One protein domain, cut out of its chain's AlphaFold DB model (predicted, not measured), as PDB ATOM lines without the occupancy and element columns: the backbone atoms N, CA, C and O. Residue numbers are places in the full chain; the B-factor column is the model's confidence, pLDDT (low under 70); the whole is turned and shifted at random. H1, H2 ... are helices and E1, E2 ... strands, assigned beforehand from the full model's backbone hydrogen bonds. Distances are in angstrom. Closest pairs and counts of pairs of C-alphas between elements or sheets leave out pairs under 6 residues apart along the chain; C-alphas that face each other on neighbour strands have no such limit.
ATOM      1  N   VAL A  12     159.109 135.314 179.081       97.31
ATOM      2  CA  VAL A  12     157.764 134.763 179.335       97.31
ATOM      3  C   VAL A  12     157.650 133.381 178.706       97.31
ATOM      4  O   VAL A  12     158.407 133.060 177.781       97.31
ATOM      5  N   HIS A  13     156.745 132.545 179.212       96.81
ATOM      6  CA  HIS A  13     156.502 131.235 178.613       96.81
ATOM      7  C   HIS A  13     155.875 131.392 177.222       96.81
ATOM      8  O   HIS A  13     155.116 132.332 176.988       96.81
ATOM      9  N   VAL A  14     156.161 130.476 176.291       93.50
ATOM     10  CA  VAL A  14     155.599 130.537 174.924       93.50
ATOM     11  C   VAL A  14     154.065 130.586 174.944       93.50
ATOM     12  O   VAL A  14     153.465 131.337 174.178       93.50
ATOM     13  N   ASP A  15     153.431 129.855 175.859       92.44
ATOM     14  CA  ASP A  15     151.968 129.827 175.987       92.44
ATOM     15  C   ASP A  15     151.379 131.171 176.446       92.44
ATOM     16  O   ASP A  15     150.287 131.553 176.029       92.44
ATOM     17  N   GLU A  16     152.123 131.933 177.252       95.44
ATOM     18  CA  GLU A  16     151.700 133.253 177.737       95.44
ATOM     19  C   GLU A  16     151.779 134.323 176.645       95.44
ATOM     20  O   GLU A  16     151.112 135.355 176.739       95.44
ATOM     21  N   VAL A  17     152.547 134.074 175.578       94.56
ATOM     22  CA  VAL A  17     152.653 134.993 174.440       94.56
ATOM     23  C   VAL A  17     151.293 135.186 173.781       94.56
ATOM     24  O   VAL A  17     150.970 136.311 173.416       94.56
ATOM     25  N   LYS A  18     150.469 134.133 173.665       93.38
ATOM     26  CA  LYS A  18     149.114 134.243 173.096       93.38
ATOM     27  C   LYS A  18     148.270 135.245 173.879       93.38
ATOM     28  O   LYS A  18     147.798 136.221 173.303       93.38
ATOM     29  N   ASN A  19     148.188 135.052 175.194       93.62
ATOM     30  CA  ASN A  19     147.445 135.929 176.099       93.62
ATOM     31  C   ASN A  19     147.987 137.363 176.031       93.62
ATOM     32  O   ASN A  19     147.226 138.325 176.001       93.62
ATOM     33  N   PHE A  20     149.311 137.524 175.956       94.31
ATOM     34  CA  PHE A  20     149.923 138.837 175.785       94.31
ATOM     35  C   PHE A  20     149.490 139.509 174.472       94.31
ATOM     36  O   PHE A  20     149.147 140.691 174.487       94.31
ATOM     37  N   LEU A  21     149.447 138.782 173.351       93.06
ATOM     38  CA  LEU A  21     149.024 139.329 172.056       93.06
ATOM     39  C   LEU A  21     147.563 139.795 172.046       93.06
ATOM     40  O   LEU A  21     147.256 140.765 171.348       93.06
ATOM     41  N   GLU A  22     146.684 139.145 172.809       92.12
ATOM     42  CA  GLU A  22     145.284 139.565 172.973       92.12
ATOM     43  C   GLU A  22     145.172 140.932 173.656       92.12
ATOM     44  O   GLU A  22     144.342 141.748 173.269       92.12
ATOM     45  N   THR A  23     146.048 141.229 174.621       91.69
ATOM     46  CA  THR A  23     146.034 142.523 175.332       91.69
ATOM     47  C   THR A  23     146.549 143.693 174.497       91.69
ATOM     48  O   THR A  23     146.376 144.855 174.867       91.69
ATOM     49  N   LEU A  24     147.216 143.418 173.373       91.19
ATOM     50  CA  LEU A  24     147.816 144.459 172.552       91.19
ATOM     51  C   LEU A  24     146.787 145.085 171.602       91.19
ATOM     52  O   LEU A  24     146.045 144.413 170.882       91.19
ATOM     53  N   HIS A  25     146.815 146.414 171.508       89.38
ATOM     54  CA  HIS A  25     146.070 147.139 170.485       89.38
ATOM     55  C   HIS A  25     146.680 146.951 169.089       89.38
ATOM     56  O   HIS A  25     147.863 146.629 168.922       89.38
ATOM     57  N   LYS A  26     145.869 147.198 168.055       87.00
ATOM     58  CA  LYS A  26     146.361 147.320 166.678       87.00
ATOM     59  C   LYS A  26     147.407 148.452 166.599       87.00
ATOM     60  O   LYS A  26     147.239 149.472 167.263       87.00
ATOM     61  N   PRO A  27     148.473 148.305 165.789       87.12
ATOM     62  CA  PRO A  27     148.697 147.229 164.821       87.12
ATOM     63  C   PRO A  27     149.415 145.985 165.382       87.12
ATOM     64  O   PRO A  27     149.599 145.024 164.647       87.12
ATOM     65  N   TRP A  28     149.842 145.973 166.649       86.75
ATOM     66  CA  TRP A  28     150.647 144.868 167.194       86.75
ATOM     67  C   TRP A  28     149.803 143.661 167.608       86.75
ATOM     68  O   TRP A  28     150.119 142.531 167.243       86.75
ATOM     69  N   GLY A  29     148.697 143.884 168.307       87.12
ATOM     70  CA  GLY A  29     147.754 142.827 168.666       87.12
ATOM     71  C   GLY A  29     146.518 142.838 167.787       87.12
ATOM     72  O   GLY A  29     146.597 143.069 166.578       87.12
ATOM     73  N   PHE A  30     145.381 142.566 168.409       86.44
ATOM     74  CA  PHE A  30     144.079 142.500 167.754       86.44
ATOM     75  C   PHE A  30     143.131 143.604 168.238       86.44
ATOM     76  O   PHE A  30     142.109 143.863 167.607       86.44
ATOM     77  N   GLY A  31     143.512 144.343 169.289       78.94
ATOM     78  CA  GLY A  31     142.621 145.291 169.950       78.94
ATOM     79  C   GLY A  31     141.500 144.570 170.694       78.94
ATOM     80  O   GLY A  31     141.654 143.427 171.097       78.94
ATOM     81  N   ASN A  32     140.358 145.236 170.853       77.62
ATOM     82  CA  ASN A  32     139.215 144.701 171.602       77.62
ATOM     83  C   ASN A  32     138.351 143.735 170.759       77.62
ATOM     84  O   ASN A  32     137.146 143.625 170.983       77.62
ATOM     85  N   GLU A  33     138.932 143.105 169.738       84.62
ATOM     86  CA  GLU A  33     138.240 142.162 168.856       84.62
ATOM     87  C   GLU A  33     138.315 140.752 169.452       84.62
ATOM     88  O   GLU A  33     139.334 140.366 170.019       84.62
ATOM     89  N   LEU A  34     137.232 139.978 169.332       82.50
ATOM     90  CA  LEU A  34     137.241 138.565 169.705       82.50
ATOM     91  C   LEU A  34     138.001 137.783 168.632       82.50
ATOM     92  O   LEU A  34     137.599 137.785 167.469       82.50
ATOM     93  N   VAL A  35     139.082 137.121 169.032       89.06
ATOM     94  CA  VAL A  35     139.982 136.382 168.140       89.06
ATOM     95  C   VAL A  35     139.905 134.903 168.474       89.06
ATOM     96  O   VAL A  35     139.829 134.523 169.642       89.06
ATOM     97  N   SER A  36     139.911 134.050 167.456       93.31
ATOM     98  CA  SER A  36     139.956 132.604 167.675       93.31
ATOM     99  C   SER A  36     141.357 132.142 168.106       93.31
ATOM    100  O   SER A  36     142.370 132.685 167.663       93.31
ATOM    101  N   ASP A  37     141.450 131.069 168.901       91.56
ATOM    102  CA  ASP A  37     142.753 130.492 169.288       91.56
ATOM    103  C   ASP A  37     143.593 130.063 168.065       91.56
ATOM    104  O   ASP A  37     144.824 130.134 168.076       91.56
ATOM    105  N   ALA A  38     142.937 129.686 166.962       93.31
ATOM    106  CA  ALA A  38     143.605 129.367 165.704       93.31
ATOM    107  C   ALA A  38     144.323 130.589 165.098       93.31
ATOM    108  O   ALA A  38     145.462 130.469 164.643       93.31
ATOM    109  N   GLU A  39     143.696 131.767 165.118       91.12
ATOM    110  CA  GLU A  39     144.296 133.017 164.630       91.12
ATOM    111  C   GLU A  39     145.439 133.490 165.531       91.12
ATOM    112  O   GLU A  39     146.482 133.912 165.027       91.12
ATOM    113  N   LEU A  40     145.289 133.356 166.852       92.06
ATOM    114  CA  LEU A  40     146.362 133.635 167.810       92.06
ATOM    115  C   LEU A  40     147.563 132.724 167.584       92.06
ATOM    116  O   LEU A  40     148.691 133.200 167.471       92.06
ATOM    117  N   THR A  41     147.319 131.420 167.454       92.88
ATOM    118  CA  THR A  41     148.365 130.428 167.171       92.88
ATOM    119  C   THR A  41     149.074 130.748 165.864       92.88
ATOM    120  O   THR A  41     150.303 130.762 165.817       92.88
ATOM    121  N   LYS A  42     148.315 131.066 164.811       93.06
ATOM    122  CA  LYS A  42     148.874 131.473 163.524       93.06
ATOM    123  C   LYS A  42     149.765 132.708 163.672       93.06
ATOM    124  O   LYS A  42     150.889 132.692 163.181       93.06
ATOM    125  N   LYS A  43     149.310 133.738 164.389       91.44
ATOM    126  CA  LYS A  43     150.093 134.964 164.589       91.44
ATOM    127  C   LYS A  43     151.370 134.705 165.387       91.44
ATOM    128  O   LYS A  43     152.416 135.212 165.007       91.44
ATOM    129  N   VAL A  44     151.324 133.882 166.437       93.06
ATOM    130  CA  VAL A  44     152.531 133.479 167.187       93.06
ATOM    131  C   VAL A  44     153.530 132.753 166.283       93.06
ATOM    132  O   VAL A  44     154.722 133.045 166.346       93.06
ATOM    133  N   LEU A  45     153.060 131.855 165.412       93.00
ATOM    134  CA  LEU A  45     153.917 131.161 164.444       93.00
ATOM    135  C   LEU A  45     154.544 132.124 163.424       93.00
ATOM    136  O   LEU A  45     155.713 131.974 163.079       93.00
ATOM    137  N   GLU A  46     153.803 133.135 162.971       91.56
ATOM    138  CA  GLU A  46     154.302 134.153 162.036       91.56
ATOM    139  C   GLU A  46     155.393 135.056 162.633       91.56
ATOM    140  O   GLU A  46     156.191 135.623 161.880       91.56
ATOM    141  N   LEU A  47     155.452 135.186 163.964       92.31
ATOM    142  CA  LEU A  47     156.495 135.958 164.645       92.31
ATOM    143  C   LEU A  47     157.874 135.280 164.605       92.31
ATOM    144  O   LEU A  47     158.862 135.973 164.840       92.31
ATOM    145  N   ASP A  48     157.943 133.972 164.315       93.12
ATOM    146  CA  ASP A  48     159.191 133.191 164.209       93.12
ATOM    147  C   ASP A  48     160.145 133.434 165.399       93.12
ATOM    148  O   ASP A  48     161.317 133.794 165.256       93.12
ATOM    149  N   LEU A  49     159.596 133.330 166.615       94.75
ATOM    150  CA  LEU A  49     160.307 133.704 167.835       94.75
ATOM    151  C   LEU A  49     161.348 132.644 168.228       94.75
ATOM    152  O   LEU A  49     161.011 131.461 168.327       94.75
ATOM    153  N   PRO A  50     162.593 133.039 168.549       94.81
ATOM    154  CA  PRO A  50     163.574 132.121 169.104       94.81
ATOM    155  C   PRO A  50     163.143 131.678 170.509       94.81
ATOM    156  O   PRO A  50     162.996 132.493 171.422       94.81
ATOM    157  N   VAL A  51     162.968 130.368 170.684       96.19
ATOM    158  CA  VAL A  51     162.576 129.766 171.963       96.19
ATOM    159  C   VAL A  51     163.807 129.224 172.684       96.19
ATOM    160  O   VAL A  51     164.560 128.414 172.143       96.19
ATOM    161  N   PHE A  52     163.990 129.628 173.939       95.00
ATOM    162  CA  PHE A  52     165.017 129.102 174.832       95.00
ATOM    163  C   PHE A  52     164.369 128.546 176.097       95.00
ATOM    164  O   PHE A  52     163.796 129.297 176.882       95.00
ATOM    165  N   LYS A  53     164.478 127.227 176.313       95.38
ATOM    166  CA  LYS A  53     163.860 126.527 177.458       95.38
ATOM    167  C   LYS A  53     162.369 126.869 177.618       95.38
ATOM    168  O   LYS A  53     161.955 127.289 178.692       95.38
ATOM    169  N   GLU A  54     161.610 126.751 176.526       95.88
ATOM    170  CA  GLU A  54     160.156 127.025 176.480       95.88
ATOM    171  C   GLU A  54     159.775 128.486 176.788       95.88
ATOM    172  O   GLU A  54     158.608 128.817 176.988       95.88
ATOM    173  N   ARG A  55     160.758 129.392 176.782       96.81
ATOM    174  CA  ARG A  55     160.560 130.823 176.998       96.81
ATOM    175  C   ARG A  55     161.024 131.630 175.803       96.81
ATOM    176  O   ARG A  55     161.944 131.233 175.087       96.81
ATOM    177  N   VAL A  56     160.422 132.798 175.635       97.50
ATOM    178  CA  VAL A  56     160.818 133.787 174.630       97.50
ATOM    179  C   VAL A  56     161.292 135.057 175.313       97.50
ATOM    180  O   VAL A  56     160.788 135.426 176.374       97.50
ATOM    181  N   HIS A  57     162.270 135.722 174.709       97.81
ATOM    182  CA  HIS A  57     162.799 136.970 175.237       97.81
ATOM    183  C   HIS A  57     161.975 138.169 174.743       97.81
ATOM    184  O   HIS A  57     161.626 138.260 173.565       97.81
ATOM    185  N   PHE A  58     161.730 139.145 175.620       96.44
ATOM    186  CA  PHE A  58     160.942 140.358 175.360       96.44
ATOM    187  C   PHE A  58     161.321 141.073 174.063       96.44
ATOM    188  O   PHE A  58     160.475 141.399 173.232       96.44
ATOM    189  N   LYS A  59     162.626 141.295 173.883       95.12
ATOM    190  CA  LYS A  59     163.180 141.936 172.686       95.12
ATOM    191  C   LYS A  59     162.747 141.222 171.406       95.12
ATOM    192  O   LYS A  59     162.438 141.895 170.430       95.12
ATOM    193  N   ASP A  60     162.751 139.893 171.395       95.69
ATOM    194  CA  ASP A  60     162.453 139.132 170.185       95.69
ATOM    195  C   ASP A  60     160.959 139.198 169.861       95.69
ATOM    196  O   ASP A  60     160.603 139.387 168.702       95.69
ATOM    197  N   VAL A  61     160.098 139.199 170.886       95.50
ATOM    198  CA  VAL A  61     158.657 139.458 170.732       95.50
ATOM    199  C   VAL A  61     158.409 140.843 170.126       95.50
ATOM    200  O   VAL A  61     157.702 140.963 169.127       95.50
ATOM    201  N   LEU A  62     159.029 141.892 170.678       93.56
ATOM    202  CA  LEU A  62     158.901 143.255 170.151       93.56
ATOM    203  C   LEU A  62     159.391 143.376 168.704       93.56
ATOM    204  O   LEU A  62     158.750 144.025 167.876       93.56
ATOM    205  N   MET A  63     160.538 142.769 168.402       91.19
ATOM    206  CA  MET A  63     161.115 142.788 167.063       91.19
ATOM    207  C   MET A  63     160.230 142.042 166.064       91.19
ATOM    208  O   MET A  63     159.993 142.574 164.981       91.19
ATOM    209  N   GLY A  64     159.715 140.867 166.430       92.62
ATOM    210  CA  GLY A  64     158.785 140.099 165.603       92.62
ATOM    211  C   GLY A  64     157.519 140.895 165.293       92.62
ATOM    212  O   GLY A  64     157.147 141.028 164.131       92.62
ATOM    213  N   LEU A  65     156.915 141.524 166.307       93.31
ATOM    214  CA  LEU A  65     155.714 142.351 166.140       93.31
ATOM    215  C   LEU A  65     155.941 143.514 165.174       93.31
ATOM    216  O   LEU A  65     155.146 143.744 164.260       93.31
ATOM    217  N   ALA A  66     157.044 144.238 165.354       90.88
ATOM    218  CA  ALA A  66     157.408 145.324 164.459       90.88
ATOM    219  C   ALA A  66     157.697 144.818 163.034       90.88
ATOM    220  O   ALA A  66     157.305 145.470 162.067       90.88
ATOM    221  N   GLU A  67     158.337 143.652 162.880       89.38
ATOM    222  CA  GLU A  67     158.585 143.029 161.573       89.38
ATOM    223  C   GLU A  67     157.280 142.663 160.859       89.38
ATOM    224  O   GLU A  67     157.145 142.985 159.677       89.38
ATOM    225  N   THR A  68     156.303 142.079 161.554       90.56
ATOM    226  CA  THR A  68     154.990 141.746 160.979       90.56
ATOM    227  C   THR A  68     154.256 142.993 160.496       90.56
ATOM    228  O   THR A  68     153.864 143.056 159.332       90.56
ATOM    229  N   VAL A  69     154.168 144.040 161.323       89.62
ATOM    230  CA  VAL A  69     153.500 145.297 160.932       89.62
ATOM    231  C   VAL A  69     154.163 145.953 159.728       89.62
ATOM    232  O   VAL A  69     153.484 146.449 158.828       89.62
ATOM    233  N   VAL A  70     155.496 145.966 159.685       86.75
ATOM    234  CA  VAL A  70     156.218 146.524 158.539       86.75
ATOM    235  C   VAL A  70     155.975 145.697 157.281       86.75
ATOM    236  O   VAL A  70     155.758 146.281 156.221       86.75
ATOM    237  N   LYS A  71     156.002 144.362 157.370       85.50
ATOM    238  CA  LYS A  71     155.721 143.481 156.227       85.50
ATOM    239  C   LYS A  71     154.315 143.724 155.681       85.50
ATOM    240  O   LYS A  71     154.170 143.914 154.479       85.50
ATOM    241  N   GLU A  72     153.309 143.799 156.549       87.12
ATOM    242  CA  GLU A  72     151.929 144.098 156.154       87.12
ATOM    243  C   GLU A  72     151.794 145.474 155.481       87.12
ATOM    244  O   GLU A  72     151.122 145.595 154.457       87.12
ATOM    245  N   ASP A  73     152.448 146.513 156.019       85.19
ATOM    246  CA  ASP A  73     152.456 147.856 155.419       85.19
ATOM    247  C   ASP A  73     153.106 147.854 154.029       85.19
ATOM    248  O   ASP A  73     152.572 148.450 153.091       85.19
ATOM    249  N   LEU A  74     154.229 147.151 153.869       81.50
ATOM    250  CA  LEU A  74     154.907 147.012 152.579       81.50
ATOM    251  C   LEU A  74     154.043 146.245 151.569       81.50
ATOM    252  O   LEU A  74     153.867 146.717 150.446       81.50
ATOM    253  N   MET A  75     153.426 145.133 151.980       83.56
ATOM    254  CA  MET A  75     152.504 144.365 151.135       83.56
ATOM    255  C   MET A  75     151.306 145.207 150.690       83.56
ATOM    256  O   MET A  75     150.958 145.206 149.511       83.56
ATOM    257  N   ARG A  76     150.711 145.994 151.596       83.88
ATOM    258  CA  ARG A  76     149.604 146.910 151.276       83.88
ATOM    259  C   ARG A  76     149.999 147.968 150.247       83.88
ATOM    260  O   ARG A  76     149.173 148.380 149.439       83.88
ATOM    261  N   LYS A  77     151.259 148.400 150.266       79.75
ATOM    262  CA  LYS A  77     151.831 149.347 149.299       79.75
ATOM    263  C   LYS A  77     152.278 148.686 147.987       79.75
ATOM    264  O   LYS A  77     152.850 149.368 147.143       79.75
ATOM    265  N   GLY A  78     152.057 147.380 147.813       76.88
ATOM    266  CA  GLY A  78     152.530 146.627 146.645       76.88
ATOM    267  C   GLY A  78     154.051 146.445 146.610       76.88
ATOM    268  O   GLY A  78     154.620 146.083 145.581       76.88
ATOM    269  N   VAL A  79     154.736 146.709 147.723       73.12
ATOM    270  CA  VAL A  79     156.167 146.464 147.869       73.12
ATOM    271  C   VAL A  79     156.330 145.043 148.372       73.12
ATOM    272  O   VAL A  79     156.351 144.785 149.576       73.12
ATOM    273  N   GLU A  80     156.430 144.094 147.446       66.12
ATOM    274  CA  GLU A  80     156.870 142.760 147.824       66.12
ATOM    275  C   GLU A  80     158.259 142.865 148.460       66.12
ATOM    276  O   GLU A  80     159.167 143.486 147.910       66.12
ATOM    277  N   THR A  81     158.468 142.198 149.598       61.78
ATOM    278  CA  THR A  81     159.808 142.008 150.185       61.78
ATOM    279  C   THR A  81     160.717 141.125 149.313       61.78
ATOM    280  O   THR A  81     161.828 140.777 149.713       61.78
ATOM    281  N   SER A  82     160.230 140.729 148.134       59.56
ATOM    282  CA  SER A  82     160.982 140.133 147.040       59.56
ATOM    283  C   SER A  82     161.977 141.144 146.455       59.56
ATOM    284  O   SER A  82     161.775 142.355 146.508       59.56
ATOM    285  N   MET A  83     163.071 140.663 145.859       54.12
ATOM    286  CA  MET A  83     164.138 141.515 145.303       54.12
ATOM    287  C   MET A  83     163.695 142.407 144.121       54.12
ATOM    288  O   MET A  83     164.505 143.179 143.605       54.12
ATOM    289  N   ALA A  84     162.441 142.295 143.675       52.38
ATOM    290  CA  ALA A  84     161.923 142.913 142.459       52.38
ATOM    291  C   ALA A  84     161.682 144.435 142.563       52.38
ATOM    292  O   ALA A  84     161.895 145.137 141.578       52.38
ATOM    293  N   ASN A  85     161.325 144.982 143.734       61.19
ATOM    294  CA  ASN A  85     160.811 146.361 143.847       61.19
ATOM    295  C   ASN A  85     161.787 147.355 144.506       61.19
ATOM    296  O   ASN A  85     161.464 148.039 145.476       61.19
ATOM    297  N   GLU A  86     163.000 147.465 143.962       59.31
ATOM    298  CA  GLU A  86     164.063 148.317 144.518       59.31
ATOM    299  C   GLU A  86     163.717 149.818 144.542       59.31
ATOM    300  O   GLU A  86     163.989 150.499 145.531       59.31
ATOM    301  N   GLU A  87     163.083 150.336 143.487       60.22
ATOM    302  CA  GLU A  87     162.736 151.760 143.393       60.22
ATOM    303  C   GLU A  87     161.723 152.175 144.476       60.22
ATOM    304  O   GLU A  87     161.834 153.250 145.073       60.22
ATOM    305  N   LEU A  88     160.771 151.294 144.796       62.00
ATOM    306  CA  LEU A  88     159.792 151.527 145.859       62.00
ATOM    307  C   LEU A  88     160.435 151.451 147.249       62.00
ATOM    308  O   LEU A  88     160.134 152.276 148.113       62.00
ATOM    309  N   LEU A  89     161.374 150.522 147.450       64.25
ATOM    310  CA  LEU A  89     162.136 150.410 148.695       64.25
ATOM    311  C   LEU A  89     163.019 151.652 148.938       64.25
ATOM    312  O   LEU A  89     163.084 152.149 150.064       64.25
ATOM    313  N   ALA A  90     163.651 152.197 147.892       64.06
ATOM    314  CA  ALA A  90     164.451 153.422 147.975       64.06
ATOM    315  C   ALA A  90     163.591 154.663 148.285       64.06
ATOM    316  O   ALA A  90     163.978 155.505 149.100       64.06
ATOM    317  N   ARG A  91     162.390 154.755 147.696       67.12
ATOM    318  CA  ARG A  91     161.419 155.821 148.001       67.12
ATOM    319  C   ARG A  91     160.929 155.773 149.451       67.12
ATOM    320  O   ARG A  91     160.818 156.826 150.076       67.12
ATOM    321  N   GLU A  92     160.684 154.591 150.013       65.06
ATOM    322  CA  GLU A  92     160.251 154.438 151.415       65.06
ATOM    323  C   GLU A  92     161.325 154.870 152.430       65.06
ATOM    324  O   GLU A  92     161.001 155.513 153.437       65.06
ATOM    325  N   LEU A  93     162.609 154.608 152.146       61.66
ATOM    326  CA  LEU A  93     163.718 155.130 152.958       61.66
ATOM    327  C   LEU A  93     163.751 156.667 152.961       61.66
ATOM    328  O   LEU A  93     163.981 157.273 154.006       61.66
ATOM    329  N   GLY A  94     163.480 157.301 151.814       58.16
ATOM    330  CA  GLY A  94     163.463 158.761 151.682       58.16
ATOM    331  C   GLY A  94     162.195 159.442 152.219       58.16
ATOM    332  O   GLY A  94     162.247 160.592 152.653       58.16
ATOM    333  N   SER A  95     161.049 158.754 152.222       59.41
ATOM    334  CA  SER A  95     159.750 159.343 152.595       59.41
ATOM    335  C   SER A  95     159.524 159.430 154.112       59.41
ATOM    336  O   SER A  95     158.740 160.254 154.587       59.41
ATOM    337  N   ALA A 116     158.160 155.417 170.763       79.88
ATOM    338  CA  ALA A 116     158.974 154.205 170.826       79.88
ATOM    339  C   ALA A 116     158.535 153.167 169.782       79.88
ATOM    340  O   ALA A 116     159.370 152.641 169.042       79.88
ATOM    341  N   ALA A 117     157.225 152.934 169.645       79.94
ATOM    342  CA  ALA A 117     156.671 152.052 168.622       79.94
ATOM    343  C   ALA A 117     157.021 152.529 167.202       79.94
ATOM    344  O   ALA A 117     157.410 151.726 166.346       79.94
ATOM    345  N   ARG A 118     156.949 153.842 166.948       81.25
ATOM    346  CA  ARG A 118     157.303 154.444 165.654       81.25
ATOM    347  C   ARG A 118     158.790 154.299 165.340       81.25
ATOM    348  O   ARG A 118     159.138 153.928 164.220       81.25
ATOM    349  N   VAL A 119     159.663 154.558 166.314       83.00
ATOM    350  CA  VAL A 119     161.118 154.394 166.174       83.00
ATOM    351  C   VAL A 119     161.468 152.936 165.883       83.00
ATOM    352  O   VAL A 119     162.213 152.673 164.939       83.00
ATOM    353  N   LEU A 120     160.885 151.991 166.624       84.31
ATOM    354  CA  LEU A 120     161.113 150.560 166.422       84.31
ATOM    355  C   LEU A 120     160.660 150.107 165.027       84.31
ATOM    356  O   LEU A 120     161.416 149.458 164.305       84.31
ATOM    357  N   THR A 121     159.459 150.513 164.616       83.69
ATOM    358  CA  THR A 121     158.906 150.202 163.289       83.69
ATOM    359  C   THR A 121     159.793 150.769 162.178       83.69
ATOM    360  O   THR A 121     160.088 150.077 161.204       83.69
ATOM    361  N   ASN A 122     160.289 152.002 162.328       82.75
ATOM    362  CA  ASN A 122     161.211 152.608 161.368       82.75
ATOM    363  C   ASN A 122     162.555 151.870 161.310       82.75
ATOM    364  O   ASN A 122     163.038 151.585 160.215       82.75
ATOM    365  N   TYR A 123     163.138 151.520 162.459       85.44
ATOM    366  CA  TYR A 123     164.371 150.732 162.518       85.44
ATOM    367  C   TYR A 123     164.216 149.398 161.778       85.44
ATOM    368  O   TYR A 123     165.040 149.043 160.931       85.44
ATOM    369  N   VAL A 124     163.124 148.685 162.050       85.69
ATOM    370  CA  VAL A 124     162.812 147.411 161.402       85.69
ATOM    371  C   VAL A 124     162.593 147.578 159.900       85.69
ATOM    372  O   VAL A 124     163.137 146.797 159.118       85.69
ATOM    373  N   ARG A 125     161.873 148.623 159.478       83.31
ATOM    374  CA  ARG A 125     161.683 148.951 158.060       83.31
ATOM    375  C   ARG A 125     163.015 149.150 157.350       83.31
ATOM    376  O   ARG A 125     163.258 148.492 156.341       83.31
ATOM    377  N   VAL A 126     163.907 149.971 157.903       82.56
ATOM    378  CA  VAL A 126     165.250 150.182 157.339       82.56
ATOM    379  C   VAL A 126     166.026 148.864 157.265       82.56
ATOM    380  O   VAL A 126     166.580 148.535 156.217       82.56
ATOM    381  N   LYS A 127     166.016 148.064 158.337       84.94
ATOM    382  CA  LYS A 127     166.696 146.760 158.396       84.94
ATOM    383  C   LYS A 127     166.193 145.786 157.322       84.94
ATOM    384  O   LYS A 127     167.014 145.136 156.671       84.94
ATOM    385  N   ILE A 128     164.876 145.673 157.124       83.69
ATOM    386  CA  ILE A 128     164.278 144.818 156.084       83.69
ATOM    387  C   ILE A 128     164.717 145.299 154.701       83.69
ATOM    388  O   ILE A 128     165.250 144.507 153.922       83.69
ATOM    389  N   ILE A 129     164.569 146.599 154.428       83.19
ATOM    390  CA  ILE A 129     164.941 147.198 153.141       83.19
ATOM    391  C   ILE A 129     166.424 146.948 152.827       83.19
ATOM    392  O   ILE A 129     166.763 146.476 151.740       83.19
ATOM    393  N   MET A 130     167.319 147.197 153.789       83.31
ATOM    394  CA  MET A 130     168.758 146.987 153.609       83.31
ATOM    395  C   MET A 130     169.108 145.520 153.339       83.31
ATOM    396  O   MET A 130     169.933 145.243 152.469       83.31
ATOM    397  N   ARG A 131     168.477 144.565 154.038       84.06
ATOM    398  CA  ARG A 131     168.701 143.128 153.801       84.06
ATOM    399  C   ARG A 131     168.323 142.717 152.380       84.06
ATOM    400  O   ARG A 131     169.064 141.955 151.762       84.06
ATOM    401  N   VAL A 132     167.198 143.216 151.866       82.94
ATOM    402  CA  VAL A 132     166.773 142.949 150.482       82.94
ATOM    403  C   VAL A 132     167.789 143.528 149.496       82.94
ATOM    404  O   VAL A 132     168.234 142.817 148.592       82.94
ATOM    405  N   ARG A 133     168.236 144.774 149.707       83.75
ATOM    406  CA  ARG A 133     169.216 145.422 148.823       83.75
ATOM    407  C   ARG A 133     170.559 144.695 148.800       83.75
ATOM    408  O   ARG A 133     171.115 144.496 147.725       83.75
ATOM    409  N   LEU A 134     171.050 144.256 149.959       84.88
ATOM    410  CA  LEU A 134     172.307 143.511 150.065       84.88
ATOM    411  C   LEU A 134     172.248 142.164 149.337       84.88
ATOM    412  O   LEU A 134     173.188 141.831 148.620       84.88
ATOM    413  N   LYS A 135     171.150 141.406 149.472       84.88
ATOM    414  CA  LYS A 135     170.969 140.144 148.732       84.88
ATOM    415  C   LYS A 135     170.978 140.368 147.222       84.88
ATOM    416  O   LYS A 135     171.621 139.609 146.504       84.88
ATOM    417  N   LYS A 136     170.319 141.432 146.758       84.31
ATOM    418  CA  LYS A 136     170.297 141.792 145.338       84.31
ATOM    419  C   LYS A 136     171.692 142.150 144.820       84.31
ATOM    420  O   LYS A 136     172.116 141.584 143.823       84.31
ATOM    421  N   LEU A 137     172.425 143.012 145.531       86.56
ATOM    422  CA  LEU A 137     173.800 143.383 145.167       86.56
ATOM    423  C   LEU A 137     174.738 142.165 145.137       86.56
ATOM    424  O   LEU A 137     175.595 142.064 144.262       86.56
ATOM    425  N   ALA A 138     174.568 141.226 146.070       88.50
ATOM    426  CA  ALA A 138     175.337 139.986 146.082       88.50
ATOM    427  C   ALA A 138     175.046 139.113 144.848       88.50
ATOM    428  O   ALA A 138     175.978 138.556 144.266       88.50
ATOM    429  N   GLU A 139     173.783 139.017 144.423       89.12
ATOM    430  CA  GLU A 139     173.408 138.259 143.224       89.12
ATOM    431  C   GLU A 139     173.872 138.948 141.933       89.12
ATOM    432  O   GLU A 139     174.429 138.287 141.059       89.12
ATOM    433  N   GLU A 140     173.740 140.273 141.835       89.12
ATOM    434  CA  GLU A 140     174.283 141.065 140.720       89.12
ATOM    435  C   GLU A 140     175.796 140.846 140.574       89.12
ATOM    436  O   GLU A 140     176.288 140.556 139.482       89.12
ATOM    437  N   HIS A 141     176.535 140.889 141.686       92.44
ATOM    438  CA  HIS A 141     177.968 140.605 141.690       92.44
ATOM    439  C   HIS A 141     178.275 139.159 141.268       92.44
ATOM    440  O   HIS A 141     179.203 138.922 140.496       92.44
ATOM    441  N   ARG A 142     177.483 138.177 141.725       93.62
ATOM    442  CA  ARG A 142     177.635 136.767 141.328       93.62
ATOM    443  C   ARG A 142     177.477 136.587 139.817       93.62
ATOM    444  O   ARG A 142     178.263 135.862 139.211       93.62
ATOM    445  N   ILE A 143     176.497 137.259 139.212       93.38
ATOM    446  CA  ILE A 143     176.256 137.230 137.763       93.38
ATOM    447  C   ILE A 143     177.433 137.854 137.006       93.38
ATOM    448  O   ILE A 143     177.924 137.248 136.056       93.38
ATOM    449  N   LEU A 144     177.934 139.012 137.450       92.94
ATOM    450  CA  LEU A 144     179.075 139.678 136.814       92.94
ATOM    451  C   LEU A 144     180.342 138.814 136.838       92.94
ATOM    452  O   LEU A 144     181.005 138.675 135.813       92.94
ATOM    453  N   VAL A 145     180.642 138.172 137.970       93.62
ATOM    454  CA  VAL A 145     181.789 137.255 138.087       93.62
ATOM    455  C   VAL A 145     181.651 136.068 137.127       93.62
ATOM    456  O   VAL A 145     182.624 135.676 136.482       93.62
ATOM    457  N   LEU A 146     180.447 135.501 136.993       92.94
ATOM    458  CA  LEU A 146     180.189 134.411 136.046       92.94
ATOM    459  C   LEU A 146     180.345 134.869 134.591       92.94
ATOM    460  O   LEU A 146     180.943 134.153 133.788       92.94
ATOM    461  N   GLN A 147     179.854 136.062 134.260       92.19
ATOM    462  CA  GLN A 147     179.974 136.637 132.924       92.19
ATOM    463  C   GLN A 147     181.435 136.941 132.563       92.19
ATOM    464  O   GLN A 147     181.864 136.675 131.437       92.19
ATOM    465  N   GLU A 148     182.227 137.447 133.511       90.69
ATOM    466  CA  GLU A 148     183.659 137.672 133.315       90.69
ATOM    467  C   GLU A 148     184.401 136.345 133.105       90.69
ATOM    468  O   GLU A 148     185.202 136.225 132.177       90.69
ATOM    469  N   ALA A 149     184.104 135.323 133.913       87.38
ATOM    470  CA  ALA A 149     184.693 133.996 133.763       87.38
ATOM    471  C   ALA A 149     184.378 133.380 132.387       87.38
ATOM    472  O   ALA A 149     185.281 132.860 131.729       87.38
ATOM    473  N   GLN A 150     183.130 133.489 131.920       90.00
ATOM    474  CA  GLN A 150     182.727 133.052 130.578       90.00
ATOM    475  C   GLN A 150     183.437 133.848 129.475       90.00
ATOM    476  O   GLN A 150     183.921 133.255 128.513       90.00
ATOM    477  N   SER A 151     183.563 135.169 129.626       88.44
ATOM    478  CA  SER A 151     184.255 136.026 128.651       88.44
ATOM    479  C   SER A 151     185.744 135.687 128.550       88.44
ATOM    480  O   SER A 151     186.287 135.623 127.449       88.44
ATOM    481  N   ARG A 152     186.406 135.399 129.680       83.31
ATOM    482  CA  ARG A 152     187.810 134.954 129.709       83.31
ATOM    483  C   ARG A 152     187.996 133.606 129.008       83.31
ATOM    484  O   ARG A 152     188.922 133.470 128.213       83.31
ATOM    485  N   GLN A 153     187.094 132.650 129.249       84.56
ATOM    486  CA  GLN A 153     187.104 131.358 128.554       84.56
ATOM    487  C   GLN A 153     186.886 131.522 127.042       84.56
ATOM    488  O   GLN A 153     187.623 130.933 126.254       84.56
ATOM    489  N   ALA A 154     185.924 132.354 126.631       83.94
ATOM    490  CA  ALA A 154     185.639 132.630 125.221       83.94
ATOM    491  C   ALA A 154     186.801 133.341 124.507       83.94
ATOM    492  O   ALA A 154     187.069 133.066 123.341       83.94
ATOM    493  N   ALA A 155     187.529 134.211 125.211       86.19
ATOM    494  CA  ALA A 155     188.719 134.889 124.702       86.19
ATOM    495  C   ALA A 155     189.960 133.975 124.602       86.19
ATOM    496  O   ALA A 155     191.036 134.444 124.233       86.19
ATOM    497  N   GLY A 156     189.843 132.685 124.940       78.44
ATOM    498  CA  GLY A 156     190.951 131.733 124.858       78.44
ATOM    499  C   GLY A 156     192.007 131.909 125.951       78.44
ATOM    500  O   GLY A 156     193.057 131.269 125.888       78.44
TER     501      GLY A 156
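AT A GLANCE: This is residues 12 to 95 and 116 to 156 of the 209 residues of the protein "Hypothetical protein" of Florenciella parvula (UniProt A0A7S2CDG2). One long helix, H5, starts in a loose body of short helices and sticks out of it as an arm, with residues 138 to 156 standing free. H3 crosses the first part of H5, H1 and H2 pack on each other at the body's far end, and H4 is close to H5 near the body's edge. The printed part has 125 residues, mostly helix, in the order H1, H2, E1, H3, H4, H5. It is loose, with a radius of gyration of the C-alphas of 19.8 A, and spans 68 by 37 by 26 A.

IN THESE COORDINATES: H1, residues 14 to 23, begins with C-alpha 14 at (155.599, 130.537, 174.924). H2 is residues 37 to 46 and E1 residues 55 to 57. H3, residues 58 to 76, is 27.4 A long. H4 is residues 86 to 95. H5, residues 116 to 154, is 57.1 A long and ends with C-alpha 154 at (185.639, 132.630, 125.221).

HOW THE PARTS SIT: H1 and H2 touch, closest at the C-alphas of Lys 18 and Leu 40, 6.0 A, and are only just about perpendicular at 72 degrees. E1 pairs with no named strand, but residues 12 to 13 and 51 to 52 each pair antiparallel with its residues 55 to 56. Residues 63 to 70 of H3 touch residues 117 to 125 of H5, closest at the C-alphas of Ala 66 and Thr 121, 5.2 A, at a steep tilt of 69 degrees. H4 and H5 only just touch, with 3 pairs of C-alphas within 8 A, closest at Leu 89 and Ile 129, 6.2 A. H1 and H5 are apart. Every O i to N i+4 pair is within hydrogen-bond range in H2, H3, H4 and H5, and 4 of 6 are in H1.

THE WHOLE: The C-alphas of Asn 32 and Gly 156, the two farthest apart, are 70.9 A apart. Residues 96 to 115 are not printed, and C-alphas 95 and 116 are 19.0 A apart across this cut. The link from H1 to H2 is long. Residues 80 to 95 have pLDDT under 70.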